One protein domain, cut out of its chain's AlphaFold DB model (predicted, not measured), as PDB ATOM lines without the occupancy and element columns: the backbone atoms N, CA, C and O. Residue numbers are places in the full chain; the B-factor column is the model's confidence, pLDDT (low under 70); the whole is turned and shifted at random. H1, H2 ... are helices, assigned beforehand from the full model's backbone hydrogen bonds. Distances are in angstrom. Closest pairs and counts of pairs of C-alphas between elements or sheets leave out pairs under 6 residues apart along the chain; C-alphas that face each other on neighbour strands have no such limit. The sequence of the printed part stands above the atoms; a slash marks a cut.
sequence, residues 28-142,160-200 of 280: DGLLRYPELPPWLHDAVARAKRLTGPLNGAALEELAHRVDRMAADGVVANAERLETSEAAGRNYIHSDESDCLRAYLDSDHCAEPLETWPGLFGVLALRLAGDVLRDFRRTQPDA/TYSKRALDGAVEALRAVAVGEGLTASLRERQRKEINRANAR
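Overview. This is residues 28 to 142 and 160 to 200 of the 280 residues of an uncharacterized protein of Halieaceae bacterium (UniProt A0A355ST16). What shape? H2, H5 and H6 form an up-and-down bundle, crossed by H3; residues 82 to 90 and 187 to 200 stick out. What size? 156 residues, with named helices H1 to H6, are printed: all helix, only just compact, close to loose, radius of gyration of the C-alphas 17.9 A, spans 63 by 45 by 28 A.

Arrangement. What comes first? H1, residues 28 to 31, touches no helix. The hub? H5, residues 116 to 138, touches H2, 38 to 51, H3, 56 to 82, H4, 96 to 104, and H6, 163 to 200. H5 and H6 are closest at C-alphas 117 and 179, 4.1 A. H4, H5 and H6 have every O i to N i+4 pair within hydrogen-bond range.

Along the chain. The start? C-alpha 28 is at (29.567, 43.424, -34.560). The end? C-alpha 200 is at (0.067, 60.739, 6.174).

Size, cuts and confidence. Any cut? Residues 143 to 159 are not printed, a C-alpha gap of 16.3 A. Low confidence? Residues 76 to 94 and 140 to 142 have pLDDT under 70.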
ATOM      1  N   ASP A  28      28.686  44.283 -33.762       77.44
ATOM      2  CA  ASP A  28      29.567  43.424 -34.560       77.44
ATOM      3  C   ASP A  28      30.462  42.551 -33.671       77.44
ATOM      4  O   ASP A  28      30.755  41.402 -34.004       77.44
ATOM      5  N   GLY A  29      30.866  43.056 -32.503       77.19
ATOM      6  CA  GLY A  29      31.629  42.308 -31.517       77.19
ATOM      7  C   GLY A  29      30.894  41.096 -30.940       77.19
ATOM      8  O   GLY A  29      31.558  40.129 -30.571       77.19
ATOM      9  N   LEU A  30      29.554  41.092 -30.921       78.12
ATOM     10  CA  LEU A  30      28.753  39.951 -30.441       78.12
ATOM     11  C   LEU A  30      28.883  38.719 -31.347       78.12
ATOM     12  O   LEU A  30      28.620  37.605 -30.909       78.12
ATOM     13  N   LEU A  31      29.277  38.914 -32.607       79.06
ATOM     14  CA  LEU A  31      29.395  37.848 -33.604       79.06
ATOM     15  C   LEU A  31      30.830  37.326 -33.761       79.06
ATOM     16  O   LEU A  31      31.046  36.370 -34.499       79.06
ATOM     17  N   ARG A  32      31.813  37.929 -33.075       79.50
ATOM     18  CA  ARG A  32      33.237  37.561 -33.210       79.50
ATOM     19  C   ARG A  32      33.583  36.195 -32.617       79.50
ATOM     20  O   ARG A  32      34.611  35.632 -32.988       79.50
ATOM     21  N   TYR A  33      32.743  35.692 -31.710       80.56
ATOM     22  CA  TYR A  33      32.923  34.428 -30.991       80.56
ATOM     23  C   TYR A  33      31.605  33.632 -30.982       80.56
ATOM     24  O   TYR A  33      30.937  33.569 -29.948       80.56
ATOM     25  N   PRO A  34      31.180  33.058 -32.123       78.12
ATOM     26  CA  PRO A  34      29.897  32.355 -32.233       78.12
ATOM     27  C   PRO A  34      29.773  31.139 -31.300       78.12
ATOM     28  O   PRO A  34      28.663  30.696 -31.004       78.12
ATOM     29  N   GLU A  35      30.898  30.600 -30.827       79.94
ATOM     30  CA  GLU A  35      30.995  29.491 -29.878       79.94
ATOM     31  C   GLU A  35      30.647  29.896 -28.441       79.94
ATOM     32  O   GLU A  35      30.391  29.026 -27.603       79.94
ATOM     33  N   LEU A  36      30.610  31.198 -28.142       84.06
ATOM     34  CA  LEU A  36      30.045  31.693 -26.897       84.06
ATOM     35  C   LEU A  36      28.520  31.767 -27.026       84.06
ATOM     36  O   LEU A  36      27.999  32.274 -28.021       84.06
ATOM     37  N   PRO A  37      27.769  31.275 -26.026       85.19
ATOM     38  CA  PRO A  37      26.323  31.385 -26.056       85.19
ATOM     39  C   PRO A  37      25.890  32.862 -26.124       85.19
ATOM     40  O   PRO A  37      26.293  33.645 -25.263       85.19
ATOM     41  N   PRO A  38      25.041  33.274 -27.083       81.00
ATOM     42  CA  PRO A  38      24.759  34.693 -27.329       81.00
ATOM     43  C   PRO A  38      24.083  35.385 -26.138       81.00
ATOM     44  O   PRO A  38      24.283  36.572 -25.884       81.00
ATOM     45  N   TRP A  39      23.313  34.630 -25.356       84.56
ATOM     46  CA  TRP A  39      22.671  35.112 -24.136       84.56
ATOM     47  C   TRP A  39      23.650  35.378 -22.982       84.56
ATOM     48  O   TRP A  39      23.295  36.073 -22.032       84.56
ATOM     49  N   LEU A  40      24.892  34.890 -23.064       89.81
ATOM     50  CA  LEU A  40      25.934  35.199 -22.089       89.81
ATOM     51  C   LEU A  40      26.305  36.687 -22.115       89.81
ATOM     52  O   LEU A  40      26.494  37.294 -21.062       89.81
ATOM     53  N   HIS A  41      26.346  37.292 -23.305       90.12
ATOM     54  CA  HIS A  41      26.604  38.723 -23.462       90.12
ATOM     55  C   HIS A  41      25.503  39.569 -22.812       90.12
ATOM     56  O   HIS A  41      25.798  40.522 -22.087       90.12
ATOM     57  N   ASP A  42      24.233  39.188 -23.011       89.69
ATOM     58  CA  ASP A  42      23.091  39.841 -22.356       89.69
ATOM     59  C   ASP A  42      23.176  39.709 -20.829       89.69
ATOM     60  O   ASP A  42      23.035  40.704 -20.110       89.69
ATOM     61  N   ALA A  43      23.488  38.507 -20.329       93.75
ATOM     62  CA  ALA A  43      23.678  38.266 -18.903       93.75
ATOM     63  C   ALA A  43      24.762  39.188 -18.322       93.75
ATOM     64  O   ALA A  43      24.521  39.867 -17.327       93.75
ATOM     65  N   VAL A  44      25.925  39.291 -18.970       94.00
ATOM     66  CA  VAL A  44      27.030  40.151 -18.515       94.00
ATOM     67  C   VAL A  44      26.644  41.629 -18.544       94.00
ATOM     68  O   VAL A  44      26.884  42.347 -17.570       94.00
ATOM     69  N   ALA A  45      26.013  42.103 -19.620       92.12
ATOM     70  CA  ALA A  45      25.575  43.492 -19.729       92.12
ATOM     71  C   ALA A  45      24.573  43.865 -18.622       92.12
ATOM     72  O   ALA A  45      24.679  44.930 -18.007       92.12
ATOM     73  N   ARG A  46      23.619  42.978 -18.329       94.75
ATOM     74  CA  ARG A  46      22.624  43.160 -17.263       94.75
ATOM     75  C   ARG A  46      23.241  43.057 -15.874       94.75
ATOM     76  O   ARG A  46      22.957  43.905 -15.029       94.75
ATOM     77  N   ALA A  47      24.135  42.098 -15.662       96.50
ATOM     78  CA  ALA A  47      24.852  41.911 -14.409       96.50
ATOM     79  C   ALA A  47      25.665  43.154 -14.023       96.50
ATOM     80  O   ALA A  47      25.545  43.621 -12.894       96.50
ATOM     81  N   LYS A  48      26.375  43.783 -14.973       94.81
ATOM     82  CA  LYS A  48      27.090  45.058 -14.746       94.81
ATOM     83  C   LYS A  48      26.183  46.170 -14.210       94.81
ATOM     84  O   LYS A  48      26.617  46.987 -13.400       94.81
ATOM     85  N   ARG A  49      24.922  46.222 -14.659       94.94
ATOM     86  CA  ARG A  49      23.940  47.210 -14.173       94.94
ATOM     87  C   ARG A  49      23.486  46.921 -12.746       94.94
ATOM     88  O   ARG A  49      23.184  47.866 -12.024       94.94
ATOM     89  N   LEU A  50      23.427  45.647 -12.358       96.00
ATOM     90  CA  LEU A  50      23.075  45.228 -11.002       96.00
ATOM     91  C   LEU A  50      24.223  45.463 -10.015       96.00
ATOM     92  O   LEU A  50      23.984  45.954  -8.917       96.00
ATOM     93  N   THR A  51      25.460  45.138 -10.401       93.88
ATOM     94  CA  THR A  51      26.641  45.297  -9.536       93.88
ATOM     95  C   THR A  51      27.047  46.754  -9.351       93.88
ATOM     96  O   THR A  51      27.600  47.110  -8.316       93.88
ATOM     97  N   GLY A  52      26.815  47.590 -10.367       90.38
ATOM     98  CA  GLY A  52      27.435  48.907 -10.449       90.38
ATOM     99  C   GLY A  52      28.943  48.822 -10.737       90.38
ATOM    100  O   GLY A  52      29.481  47.727 -10.926       90.38
ATOM    101  N   PRO A  53      29.630  49.974 -10.827       87.19
ATOM    102  CA  PRO A  53      31.063  50.022 -11.082       87.19
ATOM    103  C   PRO A  53      31.844  49.593  -9.834       87.19
ATOM    104  O   PRO A  53      31.806  50.265  -8.806       87.19
ATOM    105  N   LEU A  54      32.585  48.494  -9.945       87.38
ATOM    106  CA  LEU A  54      33.527  48.025  -8.929       87.38
ATOM    107  C   LEU A  54      34.942  48.049  -9.510       87.38
ATOM    108  O   LEU A  54      35.115  47.933 -10.722       87.38
ATOM    109  N   ASN A  55      35.948  48.224  -8.651       88.56
ATOM    110  CA  ASN A  55      37.345  48.005  -9.030       88.56
ATOM    111  C   ASN A  55      37.706  46.508  -8.904       88.56
ATOM    112  O   ASN A  55      36.950  45.748  -8.302       88.56
ATOM    113  N   GLY A  56      38.861  46.101  -9.449       85.94
ATOM    114  CA  GLY A  56      39.372  44.719  -9.403       85.94
ATOM    115  C   GLY A  56      39.301  44.071  -8.030       85.94
ATOM    116  O   GLY A  56      38.595  43.081  -7.858       85.94
ATOM    117  N   ALA A  57      39.956  44.683  -7.046       87.50
ATOM    118  CA  ALA A  57      40.035  44.136  -5.696       87.50
ATOM    119  C   ALA A  57      38.652  43.989  -5.036       87.50
ATOM    120  O   ALA A  57      38.349  42.946  -4.465       87.50
ATOM    121  N   ALA A  58      37.789  45.002  -5.155       90.25
ATOM    122  CA  ALA A  58      36.444  44.966  -4.582       90.25
ATOM    123  C   ALA A  58      35.555  43.916  -5.262       90.25
ATOM    124  O   ALA A  58      34.733  43.276  -4.609       90.25
ATOM    125  N   LEU A  59      35.708  43.736  -6.574       90.56
ATOM    126  CA  LEU A  59      34.970  42.735  -7.333       90.56
ATOM    127  C   LEU A  59      35.409  41.309  -6.957       90.56
ATOM    128  O   LEU A  59      34.552  40.452  -6.753       90.56
ATOM    129  N   GLU A  60      36.715  41.062  -6.833       89.75
ATOM    130  CA  GLU A  60      37.274  39.779  -6.380       89.75
ATOM    131  C   GLU A  60      36.842  39.444  -4.950       89.75
ATOM    132  O   GLU A  60      36.349  38.345  -4.692       89.75
ATOM    133  N   GLU A  61      36.949  40.404  -4.027       91.31
ATOM    134  CA  GLU A  61      36.491  40.242  -2.644       91.31
ATOM    135  C   GLU A  61      35.001  39.885  -2.592       91.31
ATOM    136  O   GLU A  61      34.595  38.953  -1.887       91.31
ATOM    137  N   LEU A  62      34.180  40.588  -3.376       92.81
ATOM    138  CA  LEU A  62      32.744  40.352  -3.415       92.81
ATOM    139  C   LEU A  62      32.405  38.996  -4.043       92.81
ATOM    140  O   LEU A  62      31.509  38.319  -3.544       92.81
ATOM    141  N   ALA A  63      33.138  38.553  -5.068       92.38
ATOM    142  CA  ALA A  63      32.964  37.218  -5.638       92.38
ATOM    143  C   ALA A  63      33.355  36.114  -4.654       92.38
ATOM    144  O   ALA A  63      32.581  35.181  -4.462       92.38
ATOM    145  N   HIS A  64      34.475  36.255  -3.940       91.19
ATOM    146  CA  HIS A  64      34.835  35.323  -2.869       91.19
ATOM    147  C   HIS A  64      33.783  35.272  -1.762       91.19
ATOM    148  O   HIS A  64      33.528  34.219  -1.172       91.19
ATOM    149  N   ARG A  65      33.156  36.409  -1.454       93.12
ATOM    150  CA  ARG A  65      32.050  36.456  -0.499       93.12
ATOM    151  C   ARG A  65      30.822  35.721  -1.032       93.12
ATOM    152  O   ARG A  65      30.288  34.886  -0.311       93.12
ATOM    153  N   VAL A  66      30.426  35.976  -2.278       93.44
ATOM    154  CA  VAL A  66      29.318  35.281  -2.954       93.44
ATOM    155  C   VAL A  66      29.556  33.772  -3.007       93.44
ATOM    156  O   VAL A  66      28.645  33.016  -2.691       93.44
ATOM    157  N   ASP A  67      30.773  33.323  -3.315       90.12
ATOM    158  CA  ASP A  67      31.115  31.899  -3.362       90.12
ATOM    159  C   ASP A  67      30.924  31.215  -2.003       90.12
ATOM    160  O   ASP A  67      30.421  30.087  -1.947       90.12
ATOM    161  N   ARG A  68      31.314  31.890  -0.912       89.81
ATOM    162  CA  ARG A  68      31.088  31.404   0.457       89.81
ATOM    163  C   ARG A  68      29.604  31.370   0.795       89.81
ATOM    164  O   ARG A  68      29.116  30.328   1.206       89.81
ATOM    165  N   MET A  69      28.881  32.457   0.526       91.94
ATOM    166  CA  MET A  69      27.432  32.535   0.749       91.94
ATOM    167  C   MET A  69      26.687  31.433  -0.012       91.94
ATOM    168  O   MET A  69      25.846  30.752   0.557       91.94
ATOM    169  N   ALA A  70      27.022  31.203  -1.283       88.25
ATOM    170  CA  ALA A  70      26.424  30.134  -2.071       88.25
ATOM    171  C   ALA A  70      26.799  28.744  -1.531       88.25
ATOM    172  O   ALA A  70      25.950  27.863  -1.516       88.25
ATOM    173  N   ALA A  71      28.036  28.529  -1.067       85.94
ATOM    174  CA  ALA A  71      28.433  27.260  -0.449       85.94
ATOM    175  C   ALA A  71      27.664  26.985   0.854       85.94
ATOM    176  O   ALA A  71      27.123  25.895   1.018       85.94
ATOM    177  N   ASP A  72      27.553  27.978   1.734       84.94
ATOM    178  CA  ASP A  72      26.783  27.879   2.979       84.94
ATOM    179  C   ASP A  72      25.281  27.707   2.686       84.94
ATOM    180  O   ASP A  72      24.573  26.951   3.350       84.94
ATOM    181  N   GLY A  73      24.799  28.346   1.620       81.31
ATOM    182  CA  GLY A  73      23.439  28.213   1.115       81.31
ATOM    183  C   GLY A  73      23.075  26.807   0.646       81.31
ATOM    184  O   GLY A  73      21.906  26.442   0.723       81.31
ATOM    185  N   VAL A  74      24.045  25.986   0.224       79.00
ATOM    186  CA  VAL A  74      23.806  24.559  -0.065       79.00
ATOM    187  C   VAL A  74      23.320  23.838   1.193       79.00
ATOM    188  O   VAL A  74      22.378  23.054   1.115       79.00
ATOM    189  N   VAL A  75      23.931  24.127   2.347       73.44
ATOM    190  CA  VAL A  75      23.554  23.528   3.637       73.44
ATOM    191  C   VAL A  75      22.163  23.999   4.046       73.44
ATOM    192  O   VAL A  75      21.293  23.174   4.305       73.44
ATOM    193  N   ALA A  76      21.909  25.310   3.990       68.56
ATOM    194  CA  ALA A  76      20.596  25.876   4.309       68.56
ATOM    195  C   ALA A  76      19.479  25.329   3.398       68.56
ATOM    196  O   ALA A  76      18.363  25.059   3.846       68.56
ATOM    197  N   ASN A  77      19.772  25.137   2.109       69.81
ATOM    198  CA  ASN A  77      18.823  24.556   1.166       69.81
ATOM    199  C   ASN A  77      18.574  23.070   1.471       69.81
ATOM    200  O   ASN A  77      17.428  22.632   1.434       69.81
ATOM    201  N   ALA A  78      19.610  22.306   1.832       66.75
ATOM    202  CA  ALA A  78      19.465  20.914   2.254       66.75
ATOM    203  C   ALA A  78      18.596  20.782   3.519       66.75
ATOM    204  O   ALA A  78      17.638  20.014   3.512       66.75
ATOM    205  N   GLU A  79      18.835  21.592   4.554       66.00
ATOM    206  CA  GLU A  79      18.031  21.603   5.792       66.00
ATOM    207  C   GLU A  79      16.559  21.963   5.532       66.00
ATOM    208  O   GLU A  79      15.632  21.334   6.056       66.00
ATOM    209  N   ARG A  80      16.315  22.956   4.665       65.25
ATOM    210  CA  ARG A  80      14.964  23.352   4.238       65.25
ATOM    211  C   ARG A  80      14.249  22.247   3.454       65.25
ATOM    212  O   ARG A  80      13.023  22.145   3.497       65.25
ATOM    213  N   LEU A  81      14.999  21.440   2.709       63.81
ATOM    214  CA  LEU A  81      14.470  20.323   1.932       63.81
ATOM    215  C   LEU A  81      14.222  19.082   2.797       63.81
ATOM    216  O   LEU A  81      13.232  18.397   2.569       63.81
ATOM    217  N   GLU A  82      15.047  18.825   3.814       61.50
ATOM    218  CA  GLU A  82      14.833  17.748   4.795       61.50
ATOM    219  C   GLU A  82      13.614  18.003   5.693       61.50
ATOM    220  O   GLU A  82      12.920  17.069   6.090       61.50
ATOM    221  N   THR A  83      13.313  19.273   5.979       58.84
ATOM    222  CA  THR A  83      12.121  19.689   6.742       58.84
ATOM    223  C   THR A  83      10.845  19.770   5.897       58.84
ATOM    224  O   THR A  83       9.742  19.802   6.444       58.84
ATOM    225  N   SER A  84      10.959  19.769   4.566       55.75
ATOM    226  CA  SER A  84       9.830  19.641   3.646       55.75
ATOM    227  C   SER A  84       9.426  18.164   3.537       55.75
ATOM    228  O   SER A  84      10.261  17.322   3.237       55.75
ATOM    229  N   GLU A  85       8.143  17.829   3.714       49.12
ATOM    230  CA  GLU A  85       7.570  16.463   3.629       49.12
ATOM    231  C   GLU A  85       7.771  15.728   2.270       49.12
ATOM    232  O   GLU A  85       7.126  14.719   1.989       49.12
ATOM    233  N   ALA A  86       8.660  16.196   1.393       48.59
ATOM    234  CA  ALA A  86       8.985  15.612   0.094       48.59
ATOM    235  C   ALA A  86      10.200  14.655   0.132       48.59
ATOM    236  O   ALA A  86      10.933  14.543  -0.858       48.59
ATOM    237  N   ALA A  87      10.396  13.937   1.244       43.47
ATOM    238  CA  ALA A  87      11.376  12.858   1.378       43.47
ATOM    239  C   ALA A  87      11.037  11.708   0.409       43.47
ATOM    240  O   ALA A  87      10.223  10.835   0.699       43.47
ATOM    241  N   GLY A  88      11.615  11.737  -0.793       47.38
ATOM    242  CA  GLY A  88      11.380  10.722  -1.826       47.38
ATOM    243  C   GLY A  88      11.529  11.205  -3.268       47.38
ATOM    244  O   GLY A  88      11.443  10.396  -4.190       47.38
ATOM    245  N   ARG A  89      11.757  12.503  -3.506       45.84
ATOM    246  CA  ARG A  89      12.079  13.005  -4.849       45.84
ATOM    247  C   ARG A  89      13.592  12.977  -5.068       45.84
ATOM    248  O   ARG A  89      14.343  13.453  -4.226       45.84
ATOM    249  N   ASN A  90      14.029  12.441  -6.210       39.81
ATOM    250  CA  ASN A  90      15.409  12.570  -6.683       39.81
ATOM    251  C   ASN A  90      15.684  14.057  -6.946       39.81
ATOM    252  O   ASN A  90      15.285  14.582  -7.986       39.81
ATOM    253  N   TYR A  91      16.284  14.746  -5.978       46.47
ATOM    254  CA  TYR A  91      16.549  16.174  -6.096       46.47
ATOM    255  C   TYR A  91      17.741  16.427  -7.024       46.47
ATOM    256  O   TYR A  91      18.812  15.839  -6.879       46.47
ATOM    257  N   ILE A  92      17.507  17.289  -8.014       43.84
ATOM    258  CA  ILE A  92      18.519  17.827  -8.926       43.84
ATOM    259  C   ILE A  92      19.423  18.760  -8.107       43.84
ATOM    260  O   ILE A  92      18.931  19.431  -7.198       43.84
ATOM    261  N   HIS A  93      20.726  18.788  -8.408       52.75
ATOM    262  CA  HIS A  93      21.665  19.765  -7.846       52.75
ATOM    263  C   HIS A  93      21.040  21.168  -7.851       52.75
ATOM    264  O   HIS A  93      20.556  21.613  -8.889       52.75
ATOM    265  N   SER A  94      21.025  21.842  -6.698       60.16
ATOM    266  CA  SER A  94      20.548  23.219  -6.622       60.16
ATOM    267  C   SER A  94      21.519  24.142  -7.344       60.16
ATOM    268  O   SER A  94      22.724  24.116  -7.085       60.16
ATOM    269  N   ASP A  95      20.965  24.941  -8.246       83.44
ATOM    270  CA  ASP A  95      21.682  25.940  -9.021       83.44
ATOM    271  C   ASP A  95      22.311  27.008  -8.089       83.44
ATOM    272  O   ASP A  95      21.799  27.275  -6.995       83.44
ATOM    273  N   GLU A  96      23.448  27.609  -8.467       87.38
ATOM    274  CA  GLU A  96      24.225  28.513  -7.587       87.38
ATOM    275  C   GLU A  96      23.407  29.726  -7.106       87.38
ATOM    276  O   GLU A  96      23.554  30.178  -5.968       87.38
ATOM    277  N   SER A  97      22.507  30.228  -7.949       91.12
ATOM    278  CA  SER A  97      21.577  31.311  -7.637       91.12
ATOM    279  C   SER A  97      20.542  30.911  -6.591       91.12
ATOM    280  O   SER A  97      20.230  31.724  -5.719       91.12
ATOM    281  N   ASP A  98      20.060  29.668  -6.611       89.44
ATOM    282  CA  ASP A  98      19.135  29.147  -5.600       89.44
ATOM    283  C   ASP A  98      19.855  28.928  -4.265       89.44
ATOM    284  O   ASP A  98      19.308  29.237  -3.208       89.44
ATOM    285  N   CYS A  99      21.110  28.476  -4.300       90.12
ATOM    286  CA  CYS A  99      21.945  28.376  -3.103       90.12
ATOM    287  C   CYS A  99      22.203  29.755  -2.485       90.12
ATOM    288  O   CYS A  99      21.976  29.954  -1.293       90.12
ATOM    289  N   LEU A 100      22.620  30.738  -3.291       93.19
ATOM    290  CA  LEU A 100      22.814  32.109  -2.819       93.19
ATOM    291  C   LEU A 100      21.513  32.682  -2.244       93.19
ATOM    292  O   LEU A 100      21.524  33.282  -1.172       93.19
ATOM    293  N   ARG A 101      20.381  32.457  -2.919       92.38
ATOM    294  CA  ARG A 101      19.049  32.835  -2.433       92.38
ATOM    295  C   ARG A 101      18.755  32.216  -1.068       92.38
ATOM    296  O   ARG A 101      18.349  32.939  -0.168       92.38
ATOM    297  N   ALA A 102      18.972  30.912  -0.914       89.19
ATOM    298  CA  ALA A 102      18.716  30.195   0.331       89.19
ATOM    299  C   ALA A 102      19.559  30.738   1.491       89.19
ATOM    300  O   ALA A 102      19.035  30.909   2.588       89.19
ATOM    301  N   TYR A 103      20.830  31.068   1.242       91.31
ATOM    302  CA  TYR A 103      21.673  31.722   2.239       91.31
ATOM    303  C   TYR A 103      21.139  33.101   2.626       91.31
ATOM    304  O   TYR A 103      21.024  33.412   3.809       91.31
ATOM    305  N   LEU A 104      20.809  33.935   1.639       92.56
ATOM    306  CA  LEU A 104      20.333  35.298   1.876       92.56
ATOM    307  C   LEU A 104      18.987  35.317   2.616       92.56
ATOM    308  O   LEU A 104      18.781  36.150   3.492       92.56
ATOM    309  N   ASP A 105      18.103  34.366   2.313       89.69
ATOM    310  CA  ASP A 105      16.814  34.194   2.990       89.69
ATOM    311  C   ASP A 105      16.952  33.553   4.397       89.69
ATOM    312  O   ASP A 105      15.953  33.445   5.106       89.69
ATOM    313  N   SER A 106      18.151  33.117   4.811       87.44
ATOM    314  CA  SER A 106      18.383  32.503   6.126       87.44
ATOM    315  C   SER A 106      18.497  33.535   7.252       87.44
ATOM    316  O   SER A 106      18.998  34.643   7.058       87.44
ATOM    317  N   ASP A 107      18.130  33.134   8.473       80.50
ATOM    318  CA  ASP A 107      18.216  33.984   9.672       80.50
ATOM    319  C   ASP A 107      19.659  34.384  10.042       80.50
ATOM    320  O   ASP A 107      19.879  35.290  10.847       80.50
ATOM    321  N   HIS A 108      20.658  33.720   9.457       77.56
ATOM    322  CA  HIS A 108      22.077  34.011   9.665       77.56
ATOM    323  C   HIS A 108      22.607  35.123   8.752       77.56
ATOM    324  O   HIS A 108      23.722  35.609   8.961       77.56
ATOM    325  N   CYS A 109      21.835  35.543   7.746       86.06
ATOM    326  CA  CYS A 109      22.268  36.574   6.820       86.06
ATOM    327  C   CYS A 109      22.146  37.976   7.436       86.06
ATOM    328  O   CYS A 109      21.059  38.443   7.766       86.06
ATOM    329  N   ALA A 110      23.274  38.684   7.529       89.06
ATOM    330  CA  ALA A 110      23.317  40.085   7.955       89.06
ATOM    331  C   ALA A 110      23.302  41.085   6.780       89.06
ATOM    332  O   ALA A 110      23.418  42.292   6.996       89.06
ATOM    333  N   GLU A 111      23.205  40.610   5.533       92.12
ATOM    334  CA  GLU A 111      23.275  41.476   4.355       92.12
ATOM    335  C   GLU A 111      21.995  42.303   4.184       92.12
ATOM    336  O   GLU A 111      20.905  41.726   4.093       92.12
ATOM    337  N   PRO A 112      22.096  43.640   4.061       93.50
ATOM    338  CA  PRO A 112      20.940  44.477   3.770       93.50
ATOM    339  C   PRO A 112      20.281  44.067   2.451       93.50
ATOM    340  O   PRO A 112      20.965  43.818   1.460       93.50
ATOM    341  N   LEU A 113      18.948  44.053   2.404       91.69
ATOM    342  CA  LEU A 113      18.187  43.623   1.223       91.69
ATOM    343  C   LEU A 113      18.562  44.420  -0.043       91.69
ATOM    344  O   LEU A 113      18.477  43.916  -1.162       91.69
ATOM    345  N   GLU A 114      18.993  45.668   0.129       93.69
ATOM    346  CA  GLU A 114      19.431  46.571  -0.933       93.69
ATOM    347  C   GLU A 114      20.720  46.113  -1.629       93.69
ATOM    348  O   GLU A 114      20.939  46.480  -2.782       93.69
ATOM    349  N   THR A 115      21.565  45.313  -0.966       95.00
ATOM    350  CA  THR A 115      22.827  44.815  -1.540       95.00
ATOM    351  C   THR A 115      22.631  43.543  -2.359       95.00
ATOM    352  O   THR A 115      23.433  43.252  -3.248       95.00
ATOM    353  N   TRP A 116      21.541  42.807  -2.124       96.06
ATOM    354  CA  TRP A 116      21.307  41.497  -2.728       96.06
ATOM    355  C   TRP A 116      21.306  41.513  -4.262       96.06
ATOM    356  O   TRP A 116      21.949  40.637  -4.843       96.06
ATOM    357  N   PRO A 117      20.676  42.483  -4.963       97.38
ATOM    358  CA  PRO A 117      20.753  42.535  -6.423       97.38
ATOM    359  C   PRO A 117      22.191  42.570  -6.950       97.38
ATOM    360  O   PRO A 117      22.498  41.906  -7.939       97.38
ATOM    361  N   GLY A 118      23.077  43.301  -6.265       96.75
ATOM    362  CA  GLY A 118      24.494  43.379  -6.607       96.75
ATOM    363  C   GLY A 118      25.207  42.039  -6.433       96.75
ATOM    364  O   GLY A 118      25.996  41.663  -7.293       96.75
ATOM    365  N   LEU A 119      24.876  41.270  -5.390       97.19
ATOM    366  CA  LEU A 119      25.425  39.925  -5.170       97.19
ATOM    367  C   LEU A 119      25.066  38.961  -6.304       97.19
ATOM    368  O   LEU A 119      25.938  38.266  -6.822       97.19
ATOM    369  N   PHE A 120      23.810  38.979  -6.751       97.81
ATOM    370  CA  PHE A 120      23.370  38.202  -7.913       97.81
ATOM    371  C   PHE A 120      24.022  38.673  -9.220       97.81
ATOM    372  O   PHE A 120      24.338  37.855 -10.085       97.81
ATOM    373  N   GLY A 121      24.280  39.976  -9.358       97.19
ATOM    374  CA  GLY A 121      25.080  40.507 -10.458       97.19
ATOM    375  C   GLY A 121      26.510  39.957 -10.448       97.19
ATOM    376  O   GLY A 121      26.994  39.500 -11.478       97.19
ATOM    377  N   VAL A 122      27.178  39.934  -9.291       96.50
ATOM    378  CA  VAL A 122      28.542  39.391  -9.166       96.50
ATOM    379  C   VAL A 122      28.571  37.896  -9.458       96.50
ATOM    380  O   VAL A 122      29.458  37.453 -10.186       96.50
ATOM    381  N   LEU A 123      27.580  37.142  -8.973       95.94
ATOM    382  CA  LEU A 123      27.418  35.725  -9.297       95.94
ATOM    383  C   LEU A 123      27.347  35.511 -10.817       95.94
ATOM    384  O   LEU A 123      28.112  34.723 -11.368       95.94
ATOM    385  N   ALA A 124      26.489  36.266 -11.508       96.06
ATOM    386  CA  ALA A 124      26.354  36.181 -12.960       96.06
ATOM    387  C   ALA A 124      27.650  36.540 -13.701       96.06
ATOM    388  O   ALA A 124      28.028  35.851 -14.651       96.06
ATOM    389  N   LEU A 125      28.356  37.591 -13.261       95.06
ATOM    390  CA  LEU A 125      29.649  37.956 -13.837       95.06
ATOM    391  C   LEU A 125      30.644  36.813 -13.677       95.06
ATOM    392  O   LEU A 125      31.256  36.433 -14.672       95.06
ATOM    393  N   ARG A 126      30.777  36.259 -12.468       93.44
ATOM    394  CA  ARG A 126      31.685  35.153 -12.131       93.44
ATOM    395  C   ARG A 126      31.394  33.900 -12.962       93.44
ATOM    396  O   ARG A 126      32.315  33.348 -13.560       93.44
ATOM    397  N   LEU A 127      30.125  33.514 -13.082       92.56
ATOM    398  CA  LEU A 127      29.680  32.399 -13.928       92.56
ATOM    399  C   LEU A 127      30.048  32.608 -15.400       92.56
ATOM    400  O   LEU A 127      30.543  31.692 -16.055       92.56
ATOM    401  N   ALA A 128      29.886  33.827 -15.922       92.25
ATOM    402  CA  ALA A 128      30.298  34.131 -17.289       92.25
ATOM    403  C   ALA A 128      31.815  34.025 -17.494       92.25
ATOM    404  O   ALA A 128      32.277  33.599 -18.554       92.25
ATOM    405  N   GLY A 129      32.584  34.337 -16.456       90.38
ATOM    406  CA  GLY A 129      34.016  34.093 -16.400       90.38
ATOM    407  C   GLY A 129      34.411  32.638 -16.520       90.38
ATOM    408  O   GLY A 129      35.336  32.303 -17.258       90.38
ATOM    409  N   ASP A 130      33.692  31.773 -15.810       88.31
ATOM    410  CA  ASP A 130      33.902  30.333 -15.874       88.31
ATOM    411  C   ASP A 130      33.638  29.803 -17.290       88.31
ATOM    412  O   ASP A 130      34.457  29.044 -17.813       88.31
ATOM    413  N   VAL A 131      32.569  30.273 -17.947       89.56
ATOM    414  CA  VAL A 131      32.267  29.928 -19.347       89.56
ATOM    415  C   VAL A 131      33.371  30.413 -20.293       89.56
ATOM    416  O   VAL A 131      33.843  29.643 -21.128       89.56
ATOM    417  N   LEU A 132      33.832  31.660 -20.148       88.25
ATOM    418  CA  LEU A 132      34.911  32.215 -20.970       88.25
ATOM    419  C   LEU A 132      36.237  31.473 -20.770       88.25
ATOM    420  O   LEU A 132      36.972  31.236 -21.729       88.25
ATOM    421  N   ARG A 133      36.561  31.098 -19.531       85.81
ATOM    422  CA  ARG A 133      37.765  30.320 -19.226       85.81
ATOM    423  C   ARG A 133      37.705  28.951 -19.887       85.81
ATOM    424  O   ARG A 133      38.694  28.528 -20.480       85.81
ATOM    425  N   ASP A 134      36.568  28.268 -19.796       83.81
ATOM    426  CA  ASP A 134      36.390  26.966 -20.435       83.81
ATOM    427  C   ASP A 134      36.488  27.086 -21.963       83.81
ATOM    428  O   ASP A 134      37.195  26.292 -22.585       83.81
ATOM    429  N   PHE A 135      35.897  28.133 -22.551       84.81
ATOM    430  CA  PHE A 135      36.070  28.467 -23.967       84.81
ATOM    431  C   PHE A 135      37.555  28.622 -24.336       84.81
ATOM    432  O   PHE A 135      38.045  27.902 -25.208       84.81
ATOM    433  N   ARG A 136      38.312  29.459 -23.612       83.00
ATOM    434  CA  ARG A 136      39.751  29.676 -23.862       83.00
ATOM    435  C   ARG A 136      40.604  28.427 -23.649       83.00
ATOM    436  O   ARG A 136      41.601  28.256 -24.336       83.00
ATOM    437  N   ARG A 137      40.231  27.528 -22.733       80.94
ATOM    438  CA  ARG A 137      40.918  26.233 -22.572       80.94
ATOM    439  C   ARG A 137      40.723  25.335 -23.788       80.94
ATOM    440  O   ARG A 137      41.657  24.654 -24.193       80.94
ATOM    441  N   THR A 138      39.519  25.324 -24.354       77.56
ATOM    442  CA  THR A 138      39.224  24.536 -25.559       77.56
ATOM    443  C   THR A 138      39.748  25.180 -26.839       77.56
ATOM    444  O   THR A 138      39.982  24.474 -27.816       77.56
ATOM    445  N   GLN A 139      39.941  26.501 -26.835       74.12
ATOM    446  CA  GLN A 139      40.345  27.293 -27.995       74.12
ATOM    447  C   GLN A 139      41.333  28.410 -27.594       74.12
ATOM    448  O   GLN A 139      40.968  29.586 -27.594       74.12
ATOM    449  N   PRO A 140      42.582  28.069 -27.226       64.50
ATOM    450  CA  PRO A 140      43.549  29.039 -26.700       64.50
ATOM    451  C   PRO A 140      43.986  30.090 -27.729       64.50
ATOM    452  O   PRO A 140      44.244  31.228 -27.348       64.50
ATOM    453  N   ASP A 141      43.993  29.727 -29.017       64.62
ATOM    454  CA  ASP A 141      44.480  30.564 -30.122       64.62
ATOM    455  C   ASP A 141      43.384  30.919 -31.143       64.62
ATOM    456  O   ASP A 141      43.698  31.224 -32.292       64.62
ATOM    457  N   ALA A 142      42.093  30.848 -30.784       62.75
ATOM    458  CA  ALA A 142      41.028  31.201 -31.727       62.75
ATOM    459  C   ALA A 142      41.138  32.687 -32.121       62.75
ATOM    460  O   ALA A 142      40.931  33.559 -31.269       62.75
ATOM    461  N   THR A 160      27.282  23.774 -31.804       70.50
ATOM    462  CA  THR A 160      27.089  22.889 -30.662       70.50
ATOM    463  C   THR A 160      27.874  23.457 -29.491       70.50
ATOM    464  O   THR A 160      29.091  23.299 -29.408       70.50
ATOM    465  N   TYR A 161      27.178  24.132 -28.581       75.19
ATOM    466  CA  TYR A 161      27.763  24.571 -27.320       75.19
ATOM    467  C   TYR A 161      28.104  23.363 -26.447       75.19
ATOM    468  O   TYR A 161      27.364  22.375 -26.409       75.19
ATOM    469  N   SER A 162      29.207  23.442 -25.700       82.06
ATOM    470  CA  SER A 162      29.449  22.449 -24.657       82.06
ATOM    471  C   SER A 162      28.328  22.539 -23.616       82.06
ATOM    472  O   SER A 162      27.882  23.634 -23.268       82.06
ATOM    473  N   LYS A 163      27.871  21.391 -23.096       82.88
ATOM    474  CA  LYS A 163      26.823  21.355 -22.061       82.88
ATOM    475  C   LYS A 163      27.169  22.275 -20.882       82.88
ATOM    476  O   LYS A 163      26.327  23.027 -20.421       82.88
ATOM    477  N   ARG A 164      28.438  22.282 -20.465       81.38
ATOM    478  CA  ARG A 164      28.936  23.129 -19.376       81.38
ATOM    479  C   ARG A 164      28.828  24.629 -19.680       81.38
ATOM    480  O   ARG A 164      28.436  25.387 -18.801       81.38
ATOM    481  N   ALA A 165      29.149  25.054 -20.905       83.44
ATOM    482  CA  ALA A 165      29.001  26.451 -21.313       83.44
ATOM    483  C   ALA A 165      27.526  26.871 -21.366       83.44
ATOM    484  O   ALA A 165      27.186  27.976 -20.950       83.44
ATOM    485  N   LEU A 166      26.650  25.979 -21.843       85.88
ATOM    486  CA  LEU A 166      25.207  26.201 -21.860       85.88
ATOM    487  C   LEU A 166      24.648  26.335 -20.439       85.88
ATOM    488  O   LEU A 166      23.994  27.333 -20.148       85.88
ATOM    489  N   ASP A 167      24.951  25.376 -19.564       86.75
ATOM    490  CA  ASP A 167      24.494  25.354 -18.172       86.75
ATOM    491  C   ASP A 167      24.979  26.610 -17.425       86.75
ATOM    492  O   ASP A 167      24.180  27.310 -16.808       86.75
ATOM    493  N   GLY A 168      26.259  26.979 -17.568       88.88
ATOM    494  CA  GLY A 168      26.813  28.190 -16.954       88.88
ATOM    495  C   GLY A 168      26.188  29.488 -17.480       88.88
ATOM    496  O   GLY A 168      25.957  30.424 -16.715       88.88
ATOM    497  N   ALA A 169      25.862  29.550 -18.772       90.69
ATOM    498  CA  ALA A 169      25.218  30.719 -19.362       90.69
ATOM    499  C   ALA A 169      23.738  30.845 -18.959       90.69
ATOM    500  O   ALA A 169      23.265  31.952 -18.698       90.69
ATOM    501  N   VAL A 170      23.014  29.724 -18.868       91.25
ATOM    502  CA  VAL A 170      21.650  29.681 -18.315       91.25
ATOM    503  C   VAL A 170      21.659  30.113 -16.853       91.25
ATOM    504  O   VAL A 170      20.807  30.901 -16.441       91.25
ATOM    505  N   GLU A 171      22.646  29.664 -16.084       92.50
ATOM    506  CA  GLU A 171      22.741  30.006 -14.671       92.50
ATOM    507  C   GLU A 171      23.108  31.477 -14.445       92.50
ATOM    508  O   GLU A 171      22.515  32.149 -13.599       92.50
ATOM    509  N   ALA A 172      23.985  32.041 -15.282       94.31
ATOM    510  CA  ALA A 172      24.264  33.476 -15.276       94.31
ATOM    511  C   ALA A 172      23.000  34.308 -15.568       94.31
ATOM    512  O   ALA A 172      22.739  35.305 -14.889       94.31
ATOM    513  N   LEU A 173      22.175  33.891 -16.537       94.56
ATOM    514  CA  LEU A 173      20.886  34.540 -16.815       94.56
ATOM    515  C   LEU A 173      19.909  34.421 -15.647       94.56
ATOM    516  O   LEU A 173      19.208  35.390 -15.345       94.56
ATOM    517  N   ARG A 174      19.841  33.253 -14.999       94.62
ATOM    518  CA  ARG A 174      18.977  33.050 -13.833       94.62
ATOM    519  C   ARG A 174      19.380  33.993 -12.706       94.62
ATOM    520  O   ARG A 174      18.519  34.709 -12.195       94.62
ATOM    521  N   ALA A 175      20.668  34.063 -12.378       96.19
ATOM    522  CA  ALA A 175      21.185  34.981 -11.368       96.19
ATOM    523  C   ALA A 175      20.796  36.439 -11.676       96.19
ATOM    524  O   ALA A 175      20.237  37.127 -10.818       96.19
ATOM    525  N   VAL A 176      20.968  36.888 -12.924       97.25
ATOM    526  CA  VAL A 176      20.521  38.222 -13.363       97.25
ATOM    527  C   VAL A 176      19.019  38.420 -13.170       97.25
ATOM    528  O   VAL A 176      18.603  39.442 -12.626       97.25
ATOM    529  N   ALA A 177      18.197  37.463 -13.604       96.31
ATOM    530  CA  ALA A 177      16.744  37.566 -13.504       96.31
ATOM    531  C   ALA A 177      16.284  37.697 -12.042       96.31
ATOM    532  O   ALA A 177      15.412  38.517 -11.739       96.31
ATOM    533  N   VAL A 178      16.911  36.955 -11.124       96.25
ATOM    534  CA  VAL A 178      16.656  37.074  -9.681       96.25
ATOM    535  C   VAL A 178      17.047  38.466  -9.173       96.25
ATOM    536  O   VAL A 178      16.236  39.125  -8.514       96.25
ATOM    537  N   GLY A 179      18.241  38.959  -9.517       97.00
ATOM    538  CA  GLY A 179      18.712  40.288  -9.109       97.00
ATOM    539  C   GLY A 179      17.836  41.441  -9.627       97.00
ATOM    540  O   GLY A 179      17.519  42.382  -8.890       97.00
ATOM    541  N   GLU A 180      17.367  41.364 -10.872       97.56
ATOM    542  CA  GLU A 180      16.433  42.341 -11.444       97.56
ATOM    543  C   GLU A 180      15.059  42.290 -10.761       97.56
ATOM    544  O   GLU A 180      14.487  43.340 -10.444       97.56
ATOM    545  N   GLY A 181      14.551  41.090 -10.462       96.75
ATOM    546  CA  GLY A 181      13.311  40.904  -9.707       96.75
ATOM    547  C   GLY A 181      13.372  41.517  -8.303       96.75
ATOM    548  O   GLY A 181      12.423  42.177  -7.863       96.75
ATOM    549  N   LEU A 182      14.511  41.376  -7.617       95.94
ATOM    550  CA  LEU A 182      14.759  42.010  -6.319       95.94
ATOM    551  C   LEU A 182      14.796  43.537  -6.439       95.94
ATOM    552  O   LEU A 182      14.122  44.233  -5.678       95.94
ATOM    553  N   THR A 183      15.488  44.068  -7.450       95.69
ATOM    554  CA  THR A 183      15.533  45.515  -7.721       95.69
ATOM    555  C   THR A 183      14.136  46.089  -7.969       95.69
ATOM    556  O   THR A 183      13.777  47.134  -7.422       95.69
ATOM    557  N   ALA A 184      13.315  45.411  -8.777       94.81
ATOM    558  CA  ALA A 184      11.936  45.818  -9.041       94.81
ATOM    559  C   ALA A 184      11.083  45.809  -7.760       94.81
ATOM    560  O   ALA A 184      10.332  46.754  -7.504       94.81
ATOM    561  N   SER A 185      11.249  44.781  -6.927       93.50
ATOM    562  CA  SER A 185      10.538  44.640  -5.652       93.50
ATOM    563  C   SER A 185      10.905  45.747  -4.657       93.50
ATOM    564  O   SER A 185      10.018  46.335  -4.033       93.50
ATOM    565  N   LEU A 186      12.193  46.092  -4.556       93.38
ATOM    566  CA  LEU A 186      12.687  47.195  -3.727       93.38
ATOM    567  C   LEU A 186      12.129  48.547  -4.181       93.38
ATOM    568  O   LEU A 186      11.630  49.317  -3.359       93.38
ATOM    569  N   ARG A 187      12.128  48.816  -5.493       92.25
ATOM    570  CA  ARG A 187      11.543  50.047  -6.057       92.25
ATOM    571  C   ARG A 187      10.058  50.170  -5.738       92.25
ATOM    572  O   ARG A 187       9.594  51.247  -5.365       92.25
ATOM    573  N   GLU A 188       9.304  49.081  -5.851       92.31
ATOM    574  CA  GLU A 188       7.878  49.090  -5.525       92.31
ATOM    575  C   GLU A 188       7.641  49.288  -4.021       92.31
ATOM    576  O   GLU A 188       6.736  50.031  -3.630       92.31
ATOM    577  N   ARG A 189       8.476  48.697  -3.157       92.06
ATOM    578  CA  ARG A 189       8.433  48.946  -1.710       92.06
ATOM    579  C   ARG A 189       8.691  50.419  -1.389       92.06
ATOM    580  O   ARG A 189       7.870  51.033  -0.708       92.06
ATOM    581  N   GLN A 190       9.750  51.003  -1.948       91.12
ATOM    582  CA  GLN A 190      10.083  52.418  -1.768       91.12
ATOM    583  C   GLN A 190       8.947  53.328  -2.257       91.12
ATOM    584  O   GLN A 190       8.541  54.265  -1.570       91.12
ATOM    585  N   ARG A 191       8.352  53.015  -3.414       91.31
ATOM    586  CA  ARG A 191       7.185  53.735  -3.938       91.31
ATOM    587  C   ARG A 191       5.997  53.665  -2.980       91.31
ATOM    588  O   ARG A 191       5.342  54.680  -2.740       91.31
ATOM    589  N   LYS A 192       5.705  52.488  -2.419       90.62
ATOM    590  CA  LYS A 192       4.637  52.314  -1.421       90.62
ATOM    591  C   LYS A 192       4.921  53.108  -0.148       90.62
ATOM    592  O   LYS A 192       3.993  53.701   0.395       90.62
ATOM    593  N   GLU A 193       6.164  53.158   0.313       89.44
ATOM    594  CA  GLU A 193       6.567  53.941   1.485       89.44
ATOM    595  C   GLU A 193       6.417  55.447   1.246       89.44
ATOM    596  O   GLU A 193       5.776  56.124   2.052       89.44
ATOM    597  N   ILE A 194       6.871  55.957   0.096       85.31
ATOM    598  CA  ILE A 194       6.662  57.355  -0.318       85.31
ATOM    599  C   ILE A 194       5.165  57.673  -0.391       85.31
ATOM    600  O   ILE A 194       4.713  58.684   0.145       85.31
ATOM    601  N   ASN A 195       4.363  56.793  -0.994       80.62
ATOM    602  CA  ASN A 195       2.915  56.976  -1.068       80.62
ATOM    603  C   ASN A 195       2.261  56.986   0.321       80.62
ATOM    604  O   ASN A 195       1.372  57.799   0.566       80.62
ATOM    605  N   ARG A 196       2.704  56.123   1.244       81.44
ATOM    606  CA  ARG A 196       2.236  56.111   2.640       81.44
ATOM    607  C   ARG A 196       2.622  57.397   3.370       81.44
ATOM    608  O   ARG A 196       1.778  57.963   4.061       81.44
ATOM    609  N   ALA A 197       3.851  57.882   3.200       77.50
ATOM    610  CA  ALA A 197       4.307  59.142   3.785       77.50
ATOM    611  C   ALA A 197       3.503  60.334   3.239       77.50
ATOM    612  O   ALA A 197       2.986  61.140   4.010       77.50
ATOM    613  N   ASN A 198       3.295  60.385   1.922       74.06
ATOM    614  CA  ASN A 198       2.470  61.400   1.267       74.06
ATOM    615  C   ASN A 198       1.003  61.339   1.707       74.06
ATOM    616  O   ASN A 198       0.364  62.379   1.840       74.06
ATOM    617  N   ALA A 199       0.463  60.143   1.955       73.12
ATOM    618  CA  ALA A 199      -0.884  59.981   2.489       73.12
ATOM    619  C   ALA A 199      -0.996  60.483   3.938       73.12
ATOM    620  O   ALA A 199      -1.979  61.140   4.270       73.12
ATOM    621  N   ARG A 200       0.012  60.230   4.788       71.19
ATOM    622  CA  ARG A 200       0.067  60.739   6.174       71.19
ATOM    623  C   ARG A 200       0.207  62.259   6.234       71.19
ATOM    624  O   ARG A 200      -0.429  62.897   7.064       71.19
TER     625      ARG A 200